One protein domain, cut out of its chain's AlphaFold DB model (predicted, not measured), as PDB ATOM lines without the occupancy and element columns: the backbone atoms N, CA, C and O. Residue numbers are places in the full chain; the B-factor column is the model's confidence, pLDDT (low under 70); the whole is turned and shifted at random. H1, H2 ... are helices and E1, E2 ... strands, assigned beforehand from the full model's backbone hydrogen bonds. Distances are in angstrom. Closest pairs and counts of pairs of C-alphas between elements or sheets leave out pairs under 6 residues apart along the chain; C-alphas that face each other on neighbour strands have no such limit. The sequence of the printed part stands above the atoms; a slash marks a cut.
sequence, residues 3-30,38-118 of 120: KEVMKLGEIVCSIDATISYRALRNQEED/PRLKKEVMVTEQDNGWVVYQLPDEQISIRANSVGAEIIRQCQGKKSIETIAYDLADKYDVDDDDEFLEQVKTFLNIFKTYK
ATOM      1  N   LYS A   3     153.094 141.089 134.483       82.88
ATOM      2  CA  LYS A   3     153.655 139.756 134.701       82.88
ATOM      3  C   LYS A   3     152.525 138.760 134.882       82.88
ATOM      4  O   LYS A   3     151.750 138.879 135.827       82.88
ATOM      5  N   GLU A   4     152.459 137.782 133.992       87.69
ATOM      6  CA  GLU A   4     151.460 136.716 134.025       87.69
ATOM      7  C   GLU A   4     152.166 135.358 134.058       87.69
ATOM      8  O   GLU A   4     153.208 135.175 133.427       87.69
ATOM      9  N   VAL A   5     151.625 134.411 134.823       88.88
ATOM     10  CA  VAL A   5     152.095 133.020 134.855       88.88
ATOM     11  C   VAL A   5     150.926 132.127 134.483       88.88
ATOM     12  O   VAL A   5     149.843 132.260 135.052       88.88
ATOM     13  N   MET A   6     151.148 131.229 133.528       87.81
ATOM     14  CA  MET A   6     150.156 130.268 133.055       87.81
ATOM     15  C   MET A   6     150.717 128.856 133.199       87.81
ATOM     16  O   MET A   6     151.876 128.613 132.857       87.81
ATOM     17  N   LYS A   7     149.891 127.943 133.718       91.00
ATOM     18  CA  LYS A   7     150.189 126.515 133.857       91.00
ATOM     19  C   LYS A   7     149.110 125.717 133.126       91.00
ATOM     20  O   LYS A   7     147.929 125.915 133.397       91.00
ATOM     21  N   LEU A   8     149.535 124.854 132.212       88.31
ATOM     22  CA  LEU A   8     148.715 123.996 131.358       88.31
ATOM     23  C   LEU A   8     149.278 122.577 131.503       88.31
ATOM     24  O   LEU A   8     150.210 122.213 130.792       88.31
ATOM     25  N   GLY A   9     148.821 121.847 132.526       87.44
ATOM     26  CA  GLY A   9     149.430 120.572 132.918       87.44
ATOM     27  C   GLY A   9     150.913 120.730 133.275       87.44
ATOM     28  O   GLY A   9     151.266 121.503 134.177       87.44
ATOM     29  N   GLU A  10     151.769 120.026 132.533       87.62
ATOM     30  CA  GLU A  10     153.233 120.060 132.655       87.62
ATOM     31  C   GLU A  10     153.877 121.290 131.990       87.62
ATOM     32  O   GLU A  10     155.046 121.603 132.228       87.62
ATOM     33  N   ILE A  11     153.133 122.038 131.171       92.94
ATOM     34  CA  ILE A  11     153.638 123.225 130.478       92.94
ATOM     35  C   ILE A  11     153.448 124.449 131.375       92.94
ATOM     36  O   ILE A  11     152.342 124.752 131.828       92.94
ATOM     37  N   VAL A  12     154.525 125.203 131.608       93.75
ATOM     38  CA  VAL A  12     154.471 126.452 132.381       93.75
ATOM     39  C   VAL A  12     155.165 127.564 131.614       93.75
ATOM     40  O   VAL A  12     156.299 127.402 131.159       93.75
ATOM     41  N   CYS A  13     154.515 128.725 131.529       94.19
ATOM     42  CA  CYS A  13     155.138 129.930 131.004       94.19
ATOM     43  C   CYS A  13     154.899 131.169 131.864       94.19
ATOM     44  O   CYS A  13     153.872 131.317 132.525       94.19
ATOM     45  N   SER A  14     155.864 132.084 131.821       93.56
ATOM     46  CA  SER A  14     155.796 133.410 132.427       93.56
ATOM     47  C   SER A  14     155.955 134.459 131.337       93.56
ATOM     48  O   SER A  14     156.932 134.434 130.595       93.56
ATOM     49  N   ILE A  15     155.010 135.384 131.264       92.94
ATOM     50  CA  ILE A  15     154.972 136.455 130.274       92.94
ATOM     51  C   ILE A  15     155.301 137.762 130.988       92.94
ATOM     52  O   ILE A  15     154.688 138.074 132.009       92.94
ATOM     53  N   ASP A  16     156.262 138.508 130.455       91.25
ATOM     54  CA  ASP A  16     156.551 139.889 130.833       91.25
ATOM     55  C   ASP A  16     156.358 140.762 129.592       91.25
ATOM     56  O   ASP A  16     157.113 140.646 128.627       91.25
ATOM     57  N   ALA A  17     155.291 141.560 129.577       87.19
ATOM     58  CA  ALA A  17     154.909 142.346 128.410       87.19
ATOM     59  C   ALA A  17     154.334 143.714 128.793       87.19
ATOM     60  O   ALA A  17     153.785 143.915 129.884       87.19
ATOM     61  N   THR A  18     154.411 144.671 127.870       85.94
ATOM     62  CA  THR A  18     153.747 145.974 128.038       85.94
ATOM     63  C   THR A  18     152.224 145.852 128.008       85.94
ATOM     64  O   THR A  18     151.548 146.539 128.774       85.94
ATOM     65  N   ILE A  19     151.683 144.952 127.181       83.62
ATOM     66  CA  ILE A  19     150.247 144.664 127.086       83.62
ATOM     67  C   ILE A  19     149.982 143.252 127.624       83.62
ATOM     68  O   ILE A  19     150.640 142.289 127.228       83.62
ATOM     69  N   SER A  20     149.013 143.123 128.534       84.06
ATOM     70  CA  SER A  20     148.609 141.827 129.101       84.06
ATOM     71  C   SER A  20     147.982 140.914 128.051       84.06
ATOM     72  O   SER A  20     147.259 141.395 127.172       84.06
ATOM     73  N   TYR A  21     148.135 139.605 128.219       82.06
ATOM     74  CA  TYR A  21     147.636 138.600 127.281       82.06
ATOM     75  C   TYR A  21     146.122 138.711 127.114       82.06
ATOM     76  O   TYR A  21     145.612 138.769 125.998       82.06
ATOM     77  N   ARG A  22     145.399 138.858 128.232       80.50
ATOM     78  CA  ARG A  22     143.932 139.005 128.244       80.50
ATOM     79  C   ARG A  22     143.429 140.177 127.398       80.50
ATOM     80  O   ARG A  22     142.340 140.092 126.845       80.50
ATOM     81  N   ALA A  23     144.200 141.260 127.306       80.50
ATOM     82  CA  ALA A  23     143.815 142.438 126.530       80.50
ATOM     83  C   ALA A  23     143.980 142.214 125.019       80.50
ATOM     84  O   ALA A  23     143.139 142.665 124.245       80.50
ATOM     85  N   LEU A  24     145.030 141.495 124.609       78.94
ATOM     86  CA  LEU A  24     145.280 141.148 123.203       78.94
ATOM     87  C   LEU A  24     144.358 140.032 122.713       78.94
ATOM     88  O   LEU A  24     143.936 140.027 121.561       78.94
ATOM     89  N   ARG A  25     143.997 139.111 123.609       75.44
ATOM     90  CA  ARG A  25     143.280 137.885 123.270       75.44
ATOM     91  C   ARG A  25     141.946 138.102 122.552       75.44
ATOM     92  O   ARG A  25     141.563 137.278 121.733       75.44
ATOM     93  N   ASN A  26     141.265 139.213 122.820       67.62
ATOM     94  CA  ASN A  26     139.991 139.545 122.177       67.62
ATOM     95  C   ASN A  26     140.123 139.905 120.683       67.62
ATOM     96  O   ASN A  26     139.104 140.114 120.031       67.62
ATOM     97  N   GLN A  27     141.346 140.030 120.157       63.84
ATOM     98  CA  GLN A  27     141.621 140.472 118.785       63.84
ATOM     99  C   GLN A  27     142.327 139.410 117.926       63.84
ATOM    100  O   GLN A  27     142.488 139.630 116.731       63.84
ATOM    101  N   GLU A  28     142.739 138.279 118.506       64.75
ATOM    102  CA  GLU A  28     143.564 137.268 117.832       64.75
ATOM    103  C   GLU A  28     142.782 135.968 117.613       64.75
ATOM    104  O   GLU A  28     142.206 135.407 118.550       64.75
ATOM    105  N   GLU A  29     142.784 135.475 116.373       66.06
ATOM    106  CA  GLU A  29     142.205 134.176 116.030       66.06
ATOM    107  C   GLU A  29     143.123 133.048 116.507       66.06
ATOM    108  O   GLU A  29     144.329 133.042 116.239       66.06
ATOM    109  N   ASP A  30     142.555 132.048 117.177       72.56
ATOM    110  CA  ASP A  30     143.313 130.871 117.598       72.56
ATOM    111  C   ASP A  30     143.862 130.073 116.423       72.56
ATOM    112  O   ASP A  30     143.396 130.162 115.289       72.56
ATOM    113  N   PRO A  38     153.158 125.507 113.018       93.88
ATOM    114  CA  PRO A  38     153.694 126.707 113.646       93.88
ATOM    115  C   PRO A  38     155.184 126.872 113.341       93.88
ATOM    116  O   PRO A  38     155.948 125.900 113.249       93.88
ATOM    117  N   ARG A  39     155.610 128.127 113.191       95.88
ATOM    118  CA  ARG A  39     157.004 128.488 112.955       95.88
ATOM    119  C   ARG A  39     157.412 129.675 113.815       95.88
ATOM    120  O   ARG A  39     156.930 130.772 113.589       95.88
ATOM    121  N   LEU A  40     158.387 129.479 114.700       95.38
ATOM    122  CA  LEU A  40     158.998 130.591 115.422       95.38
ATOM    123  C   LEU A  40     159.626 131.581 114.433       95.38
ATOM    124  O   LEU A  40     160.387 131.190 113.533       95.38
ATOM    125  N   LYS A  41     159.307 132.866 114.587       94.00
ATOM    126  CA  LYS A  41     159.884 133.915 113.751       94.00
ATOM    127  C   LYS A  41     161.399 133.990 113.940       94.00
ATOM    128  O   LYS A  41     161.923 133.835 115.037       94.00
ATOM    129  N   LYS A  42     162.116 134.279 112.850       92.06
ATOM    130  CA  LYS A  42     163.593 134.325 112.828       92.06
ATOM    131  C   LYS A  42     164.196 135.435 113.693       92.06
ATOM    132  O   LYS A  42     165.355 135.343 114.068       92.06
ATOM    133  N   GLU A  43     163.423 136.484 113.935       93.31
ATOM    134  CA  GLU A  43     163.775 137.648 114.754       93.31
ATOM    135  C   GLU A  43     163.657 137.383 116.260       93.31
ATOM    136  O   GLU A  43     164.171 138.168 117.049       93.31
ATOM    137  N   VAL A  44     163.017 136.281 116.673       94.62
ATOM    138  CA  VAL A  44     162.916 135.927 118.091       94.62
ATOM    139  C   VAL A  44     164.291 135.517 118.607       94.62
ATOM    140  O   VAL A  44     164.880 134.529 118.165       94.62
ATOM    141  N   MET A  45     164.781 136.263 119.589       94.81
ATOM    142  CA  MET A  45     165.958 135.922 120.370       94.81
ATOM    143  C   MET A  45     165.595 134.852 121.396       94.81
ATOM    144  O   MET A  45     164.597 134.973 122.109       94.81
ATOM    145  N   VAL A  46     166.425 133.813 121.476       96.00
ATOM    146  CA  VAL A  46     166.241 132.680 122.386       96.00
ATOM    147  C   VAL A  46     167.428 132.618 123.339       96.00
ATOM    148  O   VAL A  46     168.570 132.540 122.891       96.00
ATOM    149  N   THR A  47     167.167 132.663 124.645       96.12
ATOM    150  CA  THR A  47     168.199 132.596 125.694       96.12
ATOM    151  C   THR A  47     167.869 131.476 126.669       96.12
ATOM    152  O   THR A  47     166.809 131.494 127.293       96.12
ATOM    153  N   GLU A  48     168.769 130.509 126.828       95.38
ATOM    154  CA  GLU A  48     168.646 129.476 127.860       95.38
ATOM    155  C   GLU A  48     169.173 130.012 129.197       95.38
ATOM    156  O   GLU A  48     170.200 130.687 129.240       95.38
ATOM    157  N   GLN A  49     168.445 129.754 130.282       92.12
ATOM    158  CA  GLN A  49     168.821 130.160 131.634       92.12
ATOM    159  C   GLN A  49     169.274 128.950 132.453       92.12
ATOM    160  O   GLN A  49     168.746 127.849 132.304       92.12
ATOM    161  N   ASP A  50     170.181 129.178 133.406       87.62
ATOM    162  CA  ASP A  50     170.738 128.130 134.279       87.62
ATOM    163  C   ASP A  50     169.687 127.420 135.152       87.62
ATOM    164  O   ASP A  50     169.919 126.336 135.678       87.62
ATOM    165  N   ASN A  51     168.504 128.019 135.308       87.00
ATOM    166  CA  ASN A  51     167.375 127.453 136.046       87.00
ATOM    167  C   ASN A  51     166.486 126.520 135.193       87.00
ATOM    168  O   ASN A  51     165.404 126.142 135.645       87.00
ATOM    169  N   GLY A  52     166.897 126.194 133.963       86.62
ATOM    170  CA  GLY A  52     166.162 125.319 133.045       86.62
ATOM    171  C   GLY A  52     165.018 125.996 132.282       86.62
ATOM    172  O   GLY A  52     164.295 125.320 131.552       86.62
ATOM    173  N   TRP A  53     164.844 127.313 132.428       94.50
ATOM    174  CA  TRP A  53     163.889 128.084 131.632       94.50
ATOM    175  C   TRP A  53     164.527 128.594 130.345       94.50
ATOM    176  O   TRP A  53     165.709 128.933 130.303       94.50
ATOM    177  N   VAL A  54     163.713 128.723 129.302       97.31
ATOM    178  CA  VAL A  54     164.119 129.333 128.034       97.31
ATOM    179  C   VAL A  54     163.318 130.607 127.815       97.31
ATOM    180  O   VAL A  54     162.094 130.612 127.942       97.31
ATOM    181  N   VAL A  55     164.019 131.698 127.518       96.25
ATOM    182  CA  VAL A  55     163.455 133.028 127.282       96.25
ATOM    183  C   VAL A  55     163.361 133.291 125.784       96.25
ATOM    184  O   VAL A  55     164.340 133.109 125.067       96.25
ATOM    185  N   TYR A  56     162.203 133.770 125.343       96.19
ATOM    186  CA  TYR A  56     161.879 134.165 123.977       96.19
ATOM    187  C   TYR A  56     161.538 135.655 123.957       96.19
ATOM    188  O   TYR A  56     160.623 136.088 124.665       96.19
ATOM    189  N   GLN A  57     162.274 136.434 123.168       94.19
ATOM    190  CA  GLN A  57     162.143 137.891 123.102       94.19
ATOM    191  C   GLN A  57     162.161 138.377 121.658       94.19
ATOM    192  O   GLN A  57     162.988 137.935 120.865       94.19
ATOM    193  N   LEU A  58     161.283 139.320 121.327       88.00
ATOM    194  CA  LEU A  58     161.408 140.104 120.100       88.00
ATOM    195  C   LEU A  58     162.258 141.344 120.411       88.00
ATOM    196  O   LEU A  58     162.002 141.996 121.417       88.00
ATOM    197  N   PRO A  59     163.269 141.687 119.597       79.06
ATOM    198  CA  PRO A  59     164.163 142.810 119.888       79.06
ATOM    199  C   PRO A  59     163.437 144.162 119.910       79.06
ATOM    200  O   PRO A  59     163.791 145.032 120.702       79.06
ATOM    201  N   ASP A  60     162.405 144.314 119.078       78.88
ATOM    202  CA  ASP A  60     161.670 145.572 118.920       78.88
ATOM    203  C   ASP A  60     160.416 145.659 119.802       78.88
ATOM    204  O   ASP A  60     159.861 146.743 119.998       78.88
ATOM    205  N   GLU A  61     159.966 144.536 120.369       72.81
ATOM    206  CA  GLU A  61     158.788 144.498 121.229       72.81
ATOM    207  C   GLU A  61     159.211 144.283 122.685       72.81
ATOM    208  O   GLU A  61     160.014 143.411 122.999       72.81
ATOM    209  N   GLN A  62     158.658 145.066 123.617       82.38
ATOM    210  CA  GLN A  62     158.867 144.875 125.061       82.38
ATOM    211  C   GLN A  62     158.074 143.654 125.558       82.38
ATOM    212  O   GLN A  62     157.166 143.781 126.382       82.38
ATOM    213  N   ILE A  63     158.369 142.484 124.991       89.06
ATOM    214  CA  ILE A  63     157.734 141.202 125.273       89.06
ATOM    215  C   ILE A  63     158.828 140.170 125.514       89.06
ATOM    216  O   ILE A  63     159.729 139.967 124.701       89.06
ATOM    217  N   SER A  64     158.706 139.477 126.638       92.75
ATOM    218  CA  SER A  64     159.565 138.378 127.036       92.75
ATOM    219  C   SER A  64     158.697 137.237 127.544       92.75
ATOM    220  O   SER A  64     158.072 137.349 128.598       92.75
ATOM    221  N   ILE A  65     158.690 136.115 126.831       94.94
ATOM    222  CA  ILE A  65     158.017 134.894 127.277       94.94
ATOM    223  C   ILE A  65     159.079 133.918 127.753       94.94
ATOM    224  O   ILE A  65     160.035 133.631 127.044       94.94
ATOM    225  N   ARG A  66     158.926 133.397 128.964       95.75
ATOM    226  CA  ARG A  66     159.772 132.337 129.507       95.75
ATOM    227  C   ARG A  66     158.964 131.058 129.548       95.75
ATOM    228  O   ARG A  66     157.851 131.088 130.066       95.75
ATOM    229  N   ALA A  67     159.512 129.964 129.049       96.81
ATOM    230  CA  ALA A  67     158.899 128.644 129.118       96.81
ATOM    231  C   ALA A  67     159.781 127.690 129.930       96.81
ATOM    232  O   ALA A  67     161.009 127.808 129.908       96.81
ATOM    233  N   ASN A  68     159.152 126.760 130.644       95.56
ATOM    234  CA  ASN A  68     159.851 125.635 131.261       95.56
ATOM    235  C   ASN A  68     160.380 124.655 130.194       95.56
ATOM    236  O   ASN A  68     160.198 124.865 128.994       95.56
ATOM    237  N   SER A  69     161.025 123.570 130.625       94.56
ATOM    238  CA  SER A  69     161.625 122.569 129.733       94.56
ATOM    239  C   SER A  69     160.645 122.014 128.691       94.56
ATOM    240  O   SER A  69     160.973 121.999 127.507       94.56
ATOM    241  N   VAL A  70     159.432 121.629 129.107       94.56
ATOM    242  CA  VAL A  70     158.395 121.086 128.210       94.56
ATOM    243  C   VAL A  70     157.954 122.137 127.192       94.56
ATOM    244  O   VAL A  70     157.990 121.893 125.986       94.56
ATOM    245  N   GLY A  71     157.619 123.349 127.652       95.81
ATOM    246  CA  GLY A  71     157.246 124.450 126.763       95.81
ATOM    247  C   GLY A  71     158.354 124.813 125.770       95.81
ATOM    248  O   GLY A  71     158.086 125.055 124.593       95.81
ATOM    249  N   ALA A  72     159.614 124.791 126.204       96.25
ATOM    250  CA  ALA A  72     160.748 125.058 125.330       96.25
ATOM    251  C   ALA A  72     160.900 124.003 124.226       96.25
ATOM    252  O   ALA A  72     161.232 124.338 123.087       96.25
ATOM    253  N   GLU A  73     160.635 122.731 124.530       95.88
ATOM    254  CA  GLU A  73     160.644 121.668 123.527       95.88
ATOM    255  C   GLU A  73     159.530 121.820 122.495       95.88
ATOM    256  O   GLU A  73     159.808 121.660 121.305       95.88
ATOM    257  N   ILE A  74     158.324 122.226 122.906       96.44
ATOM    258  CA  ILE A  74     157.238 122.563 121.973       96.44
ATOM    259  C   ILE A  74     157.716 123.629 120.976       96.44
ATOM    260  O   ILE A  74     157.631 123.441 119.759       96.44
ATOM    261  N   ILE A  75     158.297 124.728 121.471       96.94
ATOM    262  CA  ILE A  75     158.759 125.827 120.612       96.94
ATOM    263  C   ILE A  75     159.927 125.405 119.710       96.94
ATOM    264  O   ILE A  75     159.964 125.786 118.540       96.94
ATOM    265  N   ARG A  76     160.860 124.571 120.190       95.44
ATOM    266  CA  ARG A  76     161.968 124.048 119.363       95.44
ATOM    267  C   ARG A  76     161.476 123.232 118.162       95.44
ATOM    268  O   ARG A  76     162.144 123.219 117.123       95.44
ATOM    269  N   GLN A  77     160.316 122.582 118.278       96.19
ATOM    270  CA  GLN A  77     159.693 121.844 117.178       96.19
ATOM    271  C   GLN A  77     158.895 122.731 116.204       96.19
ATOM    272  O   GLN A  77     158.625 122.307 115.075       96.19
ATOM    273  N   CYS A  78     158.588 123.977 116.578       95.69
ATOM    274  CA  CYS A  78     157.892 124.962 115.744       95.69
ATOM    275  C   CYS A  78     158.809 125.529 114.647       95.69
ATOM    276  O   CYS A  78     159.205 126.694 114.657       95.69
ATOM    277  N   GLN A  79     159.163 124.688 113.675       93.94
ATOM    278  CA  GLN A  79     160.021 125.031 112.533       93.94
ATOM    279  C   GLN A  79     159.240 125.155 111.210       93.94
ATOM    280  O   GLN A  79     159.849 125.253 110.142       93.94
ATOM    281  N   GLY A  80     157.903 125.110 111.253       92.19
ATOM    282  CA  GLY A  80     157.025 125.097 110.074       92.19
ATOM    283  C   GLY A  80     156.958 123.752 109.335       92.19
ATOM    284  O   GLY A  80     156.451 123.688 108.216       92.19
ATOM    285  N   LYS A  81     157.496 122.675 109.927       93.75
ATOM    286  CA  LYS A  81     157.547 121.330 109.319       93.75
ATOM    287  C   LYS A  81     156.506 120.374 109.899       93.75
ATOM    288  O   LYS A  81     155.832 119.689 109.136       93.75
ATOM    289  N   LYS A  82     156.394 120.337 111.227       94.25
ATOM    290  CA  LYS A  82     155.447 119.497 111.968       94.25
ATOM    291  C   LYS A  82     154.143 120.252 112.200       94.25
ATOM    292  O   LYS A  82     154.175 121.478 112.318       94.25
ATOM    293  N   SER A  83     153.020 119.538 112.220       96.19
ATOM    294  CA  SER A  83     151.757 120.109 112.688       96.19
ATOM    295  C   SER A  83     151.730 120.184 114.214       96.19
ATOM    296  O   SER A  83     152.521 119.506 114.869       96.19
ATOM    297  N   ILE A  84     150.819 120.980 114.779       94.44
ATOM    298  CA  ILE A  84     150.578 121.032 116.232       94.44
ATOM    299  C   ILE A  84     150.300 119.626 116.777       94.44
ATOM    300  O   ILE A  84     150.907 119.225 117.760       94.44
ATOM    301  N   GLU A  85     149.458 118.866 116.078       95.00
ATOM    302  CA  GLU A  85     149.140 117.470 116.385       95.00
ATOM    303  C   GLU A  85     150.388 116.580 116.467       95.00
ATOM    304  O   GLU A  85     150.614 115.918 117.473       95.00
ATOM    305  N   THR A  86     151.256 116.610 115.449       95.50
ATOM    306  CA  THR A  86     152.499 115.823 115.468       95.50
ATOM    307  C   THR A  86     153.423 116.251 116.604       95.50
ATOM    308  O   THR A  86     154.055 115.407 117.222       95.50
ATOM    309  N   ILE A  87     153.512 117.554 116.891       95.62
ATOM    310  CA  ILE A  87     154.326 118.054 118.006       95.62
ATOM    311  C   ILE A  87     153.782 117.537 119.341       95.62
ATOM    312  O   ILE A  87     154.578 117.150 120.191       95.62
ATOM    313  N   ALA A  88     152.460 117.543 119.523       94.50
ATOM    314  CA  ALA A  88     151.819 117.063 120.738       94.50
ATOM    315  C   ALA A  88     152.063 115.564 120.940       94.50
ATOM    316  O   ALA A  88     152.608 115.206 121.976       94.50
ATOM    317  N   TYR A  89     151.774 114.721 119.943       93.44
ATOM    318  CA  TYR A  89     151.979 113.271 120.057       93.44
ATOM    319  C   TYR A  89     153.450 112.894 120.268       93.44
ATOM    320  O   TYR A  89     153.756 112.122 121.170       93.44
ATOM    321  N   ASP A  90     154.387 113.510 119.531       93.75
ATOM    322  CA  ASP A  90     155.824 113.244 119.709       93.75
ATOM    323  C   ASP A  90     156.307 113.549 121.140       93.75
ATOM    324  O   ASP A  90     157.284 112.969 121.619       93.75
ATOM    325  N   LEU A  91     155.682 114.526 121.803       93.69
ATOM    326  CA  LEU A  91     156.009 114.905 123.174       93.69
ATOM    327  C   LEU A  91     155.223 114.087 124.199       93.69
ATOM    328  O   LEU A  91     155.805 113.744 125.223       93.69
ATOM    329  N   ALA A  92     153.966 113.745 123.931       92.12
ATOM    330  CA  ALA A  92     153.171 112.877 124.790       92.12
ATOM    331  C   ALA A  92     153.838 111.500 124.937       92.12
ATOM    332  O   ALA A  92     154.114 111.084 126.060       92.12
ATOM    333  N   ASP A  93     154.273 110.902 123.822       91.06
ATOM    334  CA  ASP A  93     155.059 109.660 123.801       91.06
ATOM    335  C   ASP A  93     156.360 109.783 124.608       91.06
ATOM    336  O   ASP A  93     156.795 108.857 125.293       91.06
ATOM    337  N   LYS A  94     157.031 110.938 124.516       92.00
ATOM    338  CA  LYS A  94     158.305 111.177 125.205       92.00
ATOM    339  C   LYS A  94     158.132 111.343 126.716       92.00
ATOM    340  O   LYS A  94     159.038 110.976 127.465       92.00
ATOM    341  N   TYR A  95     157.036 111.964 127.139       88.19
ATOM    342  CA  TYR A  95     156.760 112.280 128.537       88.19
ATOM    343  C   TYR A  95     155.821 111.279 129.217       88.19
ATOM    344  O   TYR A  95     155.566 111.459 130.404       88.19
ATOM    345  N   ASP A  96     155.383 110.232 128.507       88.62
ATOM    346  CA  ASP A  96     154.438 109.218 128.997       88.62
ATOM    347  C   ASP A  96     153.168 109.880 129.555       88.62
ATOM    348  O   ASP A  96     152.805 109.716 130.719       88.62
ATOM    349  N   VAL A  97     152.562 110.755 128.744       87.62
ATOM    350  CA  VAL A  97     151.368 111.507 129.144       87.62
ATOM    351  C   VAL A  97     150.138 110.604 129.063       87.62
ATOM    352  O   VAL A  97     149.915 109.943 128.058       87.62
ATOM    353  N   ASP A  98     149.326 110.600 130.122       82.31
ATOM    354  CA  ASP A  98     148.170 109.699 130.250       82.31
ATOM    355  C   ASP A  98     147.005 110.023 129.287       82.31
ATOM    356  O   ASP A  98     146.198 109.144 128.979       82.31
ATOM    357  N   ASP A  99     146.885 111.280 128.841       87.81
ATOM    358  CA  ASP A  99     145.802 111.771 127.974       87.81
ATOM    359  C   ASP A  99     146.357 112.667 126.851       87.81
ATOM    360  O   ASP A  99     146.625 113.863 127.034       87.81
ATOM    361  N   ASP A 100     146.540 112.069 125.672       85.25
ATOM    362  CA  ASP A 100     147.081 112.741 124.488       85.25
ATOM    363  C   ASP A 100     146.175 113.872 123.976       85.25
ATOM    364  O   ASP A 100     146.675 114.883 123.471       85.25
ATOM    365  N   ASP A 101     144.851 113.728 124.114       88.38
ATOM    366  CA  ASP A 101     143.877 114.721 123.654       88.38
ATOM    367  C   ASP A 101     143.912 115.961 124.559       88.38
ATOM    368  O   ASP A 101     143.931 117.099 124.072       88.38
ATOM    369  N   GLU A 102     143.983 115.763 125.881       91.19
ATOM    370  CA  GLU A 102     144.175 116.862 126.827       91.19
ATOM    371  C   GLU A 102     145.510 117.568 126.564       91.19
ATOM    372  O   GLU A 102     145.566 118.802 126.483       91.19
ATOM    373  N   PHE A 103     146.586 116.802 126.376       92.75
ATOM    374  CA  PHE A 103     147.904 117.364 126.109       92.75
ATOM    375  C   PHE A 103     147.950 118.141 124.791       92.75
ATOM    376  O   PHE A 103     148.529 119.229 124.735       92.75
ATOM    377  N   LEU A 104     147.287 117.656 123.740       93.44
ATOM    378  CA  LEU A 104     147.136 118.381 122.481       93.44
ATOM    379  C   LEU A 104     146.473 119.750 122.687       93.44
ATOM    380  O   LEU A 104     146.980 120.764 122.190       93.44
ATOM    381  N   GLU A 105     145.378 119.823 123.443       92.38
ATOM    382  CA  GLU A 105     144.719 121.102 123.732       92.38
ATOM    383  C   GLU A 105     145.582 122.010 124.631       92.38
ATOM    384  O   GLU A 105     145.598 123.234 124.436       92.38
ATOM    385  N   GLN A 106     146.386 121.449 125.544       93.31
ATOM    386  CA  GLN A 106     147.387 122.203 126.308       93.31
ATOM    387  C   GLN A 106     148.480 122.785 125.391       93.31
ATOM    388  O   GLN A 106     148.779 123.981 125.479       93.31
ATOM    389  N   VAL A 107     149.030 121.994 124.462       94.75
ATOM    390  CA  VAL A 107     150.033 122.432 123.471       94.75
ATOM    391  C   VAL A 107     149.463 123.536 122.582       94.75
ATOM    392  O   VAL A 107     150.103 124.569 122.380       94.75
ATOM    393  N   LYS A 108     148.240 123.365 122.080       93.44
ATOM    394  CA  LYS A 108     147.548 124.362 121.253       93.44
ATOM    395  C   LYS A 108     147.306 125.660 122.016       93.44
ATOM    396  O   LYS A 108     147.613 126.736 121.502       93.44
ATOM    397  N   THR A 109     146.827 125.572 123.256       92.06
ATOM    398  CA  THR A 109     146.635 126.742 124.123       92.06
ATOM    399  C   THR A 109     147.958 127.463 124.366       92.06
ATOM    400  O   THR A 109     148.026 128.687 124.258       92.06
ATOM    401  N   PHE A 110     149.029 126.716 124.629       95.19
ATOM    402  CA  PHE A 110     150.365 127.268 124.809       95.19
ATOM    403  C   PHE A 110     150.881 127.979 123.546       95.19
ATOM    404  O   PHE A 110     151.380 129.101 123.623       95.19
ATOM    405  N   LEU A 111     150.707 127.383 122.366       95.12
ATOM    406  CA  LEU A 111     151.097 128.002 121.097       95.12
ATOM    407  C   LEU A 111     150.273 129.253 120.770       95.12
ATOM    408  O   LEU A 111     150.822 130.211 120.225       95.12
ATOM    409  N   ASN A 112     148.996 129.297 121.157       92.00
ATOM    410  CA  ASN A 112     148.163 130.494 121.015       92.00
ATOM    411  C   ASN A 112     148.692 131.678 121.837       92.00
ATOM    412  O   ASN A 112     148.542 132.821 121.405       92.00
ATOM    413  N   ILE A 113     149.376 131.442 122.965       91.94
ATOM    414  CA  ILE A 113     150.062 132.508 123.714       91.94
ATOM    415  C   ILE A 113     151.160 133.130 122.845       91.94
ATOM    416  O   ILE A 113     151.205 134.348 122.677       91.94
ATOM    417  N   PHE A 114     152.011 132.301 122.238       93.19
ATOM    418  CA  PHE A 114     153.084 132.769 121.357       93.19
ATOM    419  C   PHE A 114     152.540 133.460 120.102       93.19
ATOM    420  O   PHE A 114     153.079 134.492 119.702       93.19
ATOM    421  N   LYS A 115     151.451 132.941 119.521       91.00
ATOM    422  CA  LYS A 115     150.747 133.559 118.388       91.00
ATOM    423  C   LYS A 115     150.175 134.931 118.753       91.00
ATOM    424  O   LYS A 115     150.407 135.893 118.032       91.00
ATOM    425  N   THR A 116     149.517 135.049 119.909       90.19
ATOM    426  CA  THR A 116     148.914 136.308 120.396       90.19
ATOM    427  C   THR A 116     149.955 137.418 120.555       90.19
ATOM    428  O   THR A 116     149.683 138.586 120.293       90.19
ATOM    429  N   TYR A 117     151.170 137.052 120.957       89.44
ATOM    430  CA  TYR A 117     152.301 137.973 121.055       89.44
ATOM    431  C   TYR A 117     153.153 138.042 119.781       89.44
ATOM    432  O   TYR A 117     154.223 138.645 119.787       89.44
ATOM    433  N   LYS A 118     152.689 137.438 118.681       89.31
ATOM    434  CA  LYS A 118     153.318 137.471 117.356       89.31
ATOM    435  C   LYS A 118     154.734 136.893 117.328       89.31
ATOM    436  O   LYS A 118     155.551 137.334 116.522       89.31
TER     437      LYS A 118
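AT A GLANCE: This is residues 3 to 30 and 38 to 118 of the 120 residues of an uncharacterized protein of candidate division KSB1 bacterium 4484_87 (UniProt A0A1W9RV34). One twisted five-stranded sheet forms a wall, with helices over one of its faces: the long H4 runs along the strands, and H2 stands up from the sheet on the same face. H3 packs across H2 and H4, off the sheet, and short H1 sits near the last residues of H4. The printed part has 109 residues, with four named helices and five named strands that follow along the chain as E1 E2 H1 E3 E4 E5 H2 H3 H4; the sheet, E1 - E2 - E5 - E4 - E3, is all antiparallel, and the class is mixed, helices and strands. It is compact, with a radius of gyration of the C-alphas of 13.4 A, and rounded, spanning 37 by 34 by 26 A.

IN THESE COORDINATES: Find C-alpha 3 at (153.655, 139.756, 134.701); from there E1 runs through residues 3 to 8, 16.9 A. E2 follows in residues 11 to 17, 19.3 A, and H1 in 21 to 25. Past the cut, look for E3 at residues 45 to 48, E4 at 54 to 57 and E5 at 63 to 67. H2 holds residues 69 to 77, 12.7 A, and H3 84 to 95, 16.3 A. H4 begins at C-alpha 100, (147.081, 112.741, 124.488), and ends 24.0 A away at C-alpha 116, (148.914, 136.308, 120.396).

HOW THE PARTS SIT: Start at the hairpin of E1 and E2, where N 6 and O 13 are 2.9 A apart. E2 and E5 are antiparallel neighbours, with N 14 and O 66 at 2.8 A. E3 E4 E5 form a meander, each strand the antiparallel neighbour of the one before: see N 47 and O 55, 2.9 A, and N 56 and O 65, 2.8 A. The sheet is twisted, its C-alphas up to 4.2 A off the best plane. H4 is on it at a height of 9.5 A, making two layers, a helix on one face of a sheet; on the local plane it stands at 12 degrees to E2. On the same face, H2 stands up from the sheet, over E5. H4, the hub, touches H3 at a steep tilt of 56 degrees, opposite ways, closest at the C-alphas of Ala 88 and Leu 104, 5.2 A. H2 and H3 are a helical hairpin. H1 touches H4 at its residues 113 to 116 alone, closest at the C-alphas of Arg 25 and Thr 116, 6.5 A. Each O i to N i+4 pair is within hydrogen-bond range in H1 and H2; H3 has 7 of 8, H4 12 of 13.

THE WHOLE: The C-alphas farthest apart, of Asp 60 and Asp 98, are 40.0 A apart. Residues 31 to 37 are not printed, and C-alphas 30 and 38 stand 11.9 A apart across the cut. Of the links printed whole, H2 to H3 is short and the others are tight. The mean pLDDT of the printed part is 90.0; look to residues 26 to 29 for values under 70.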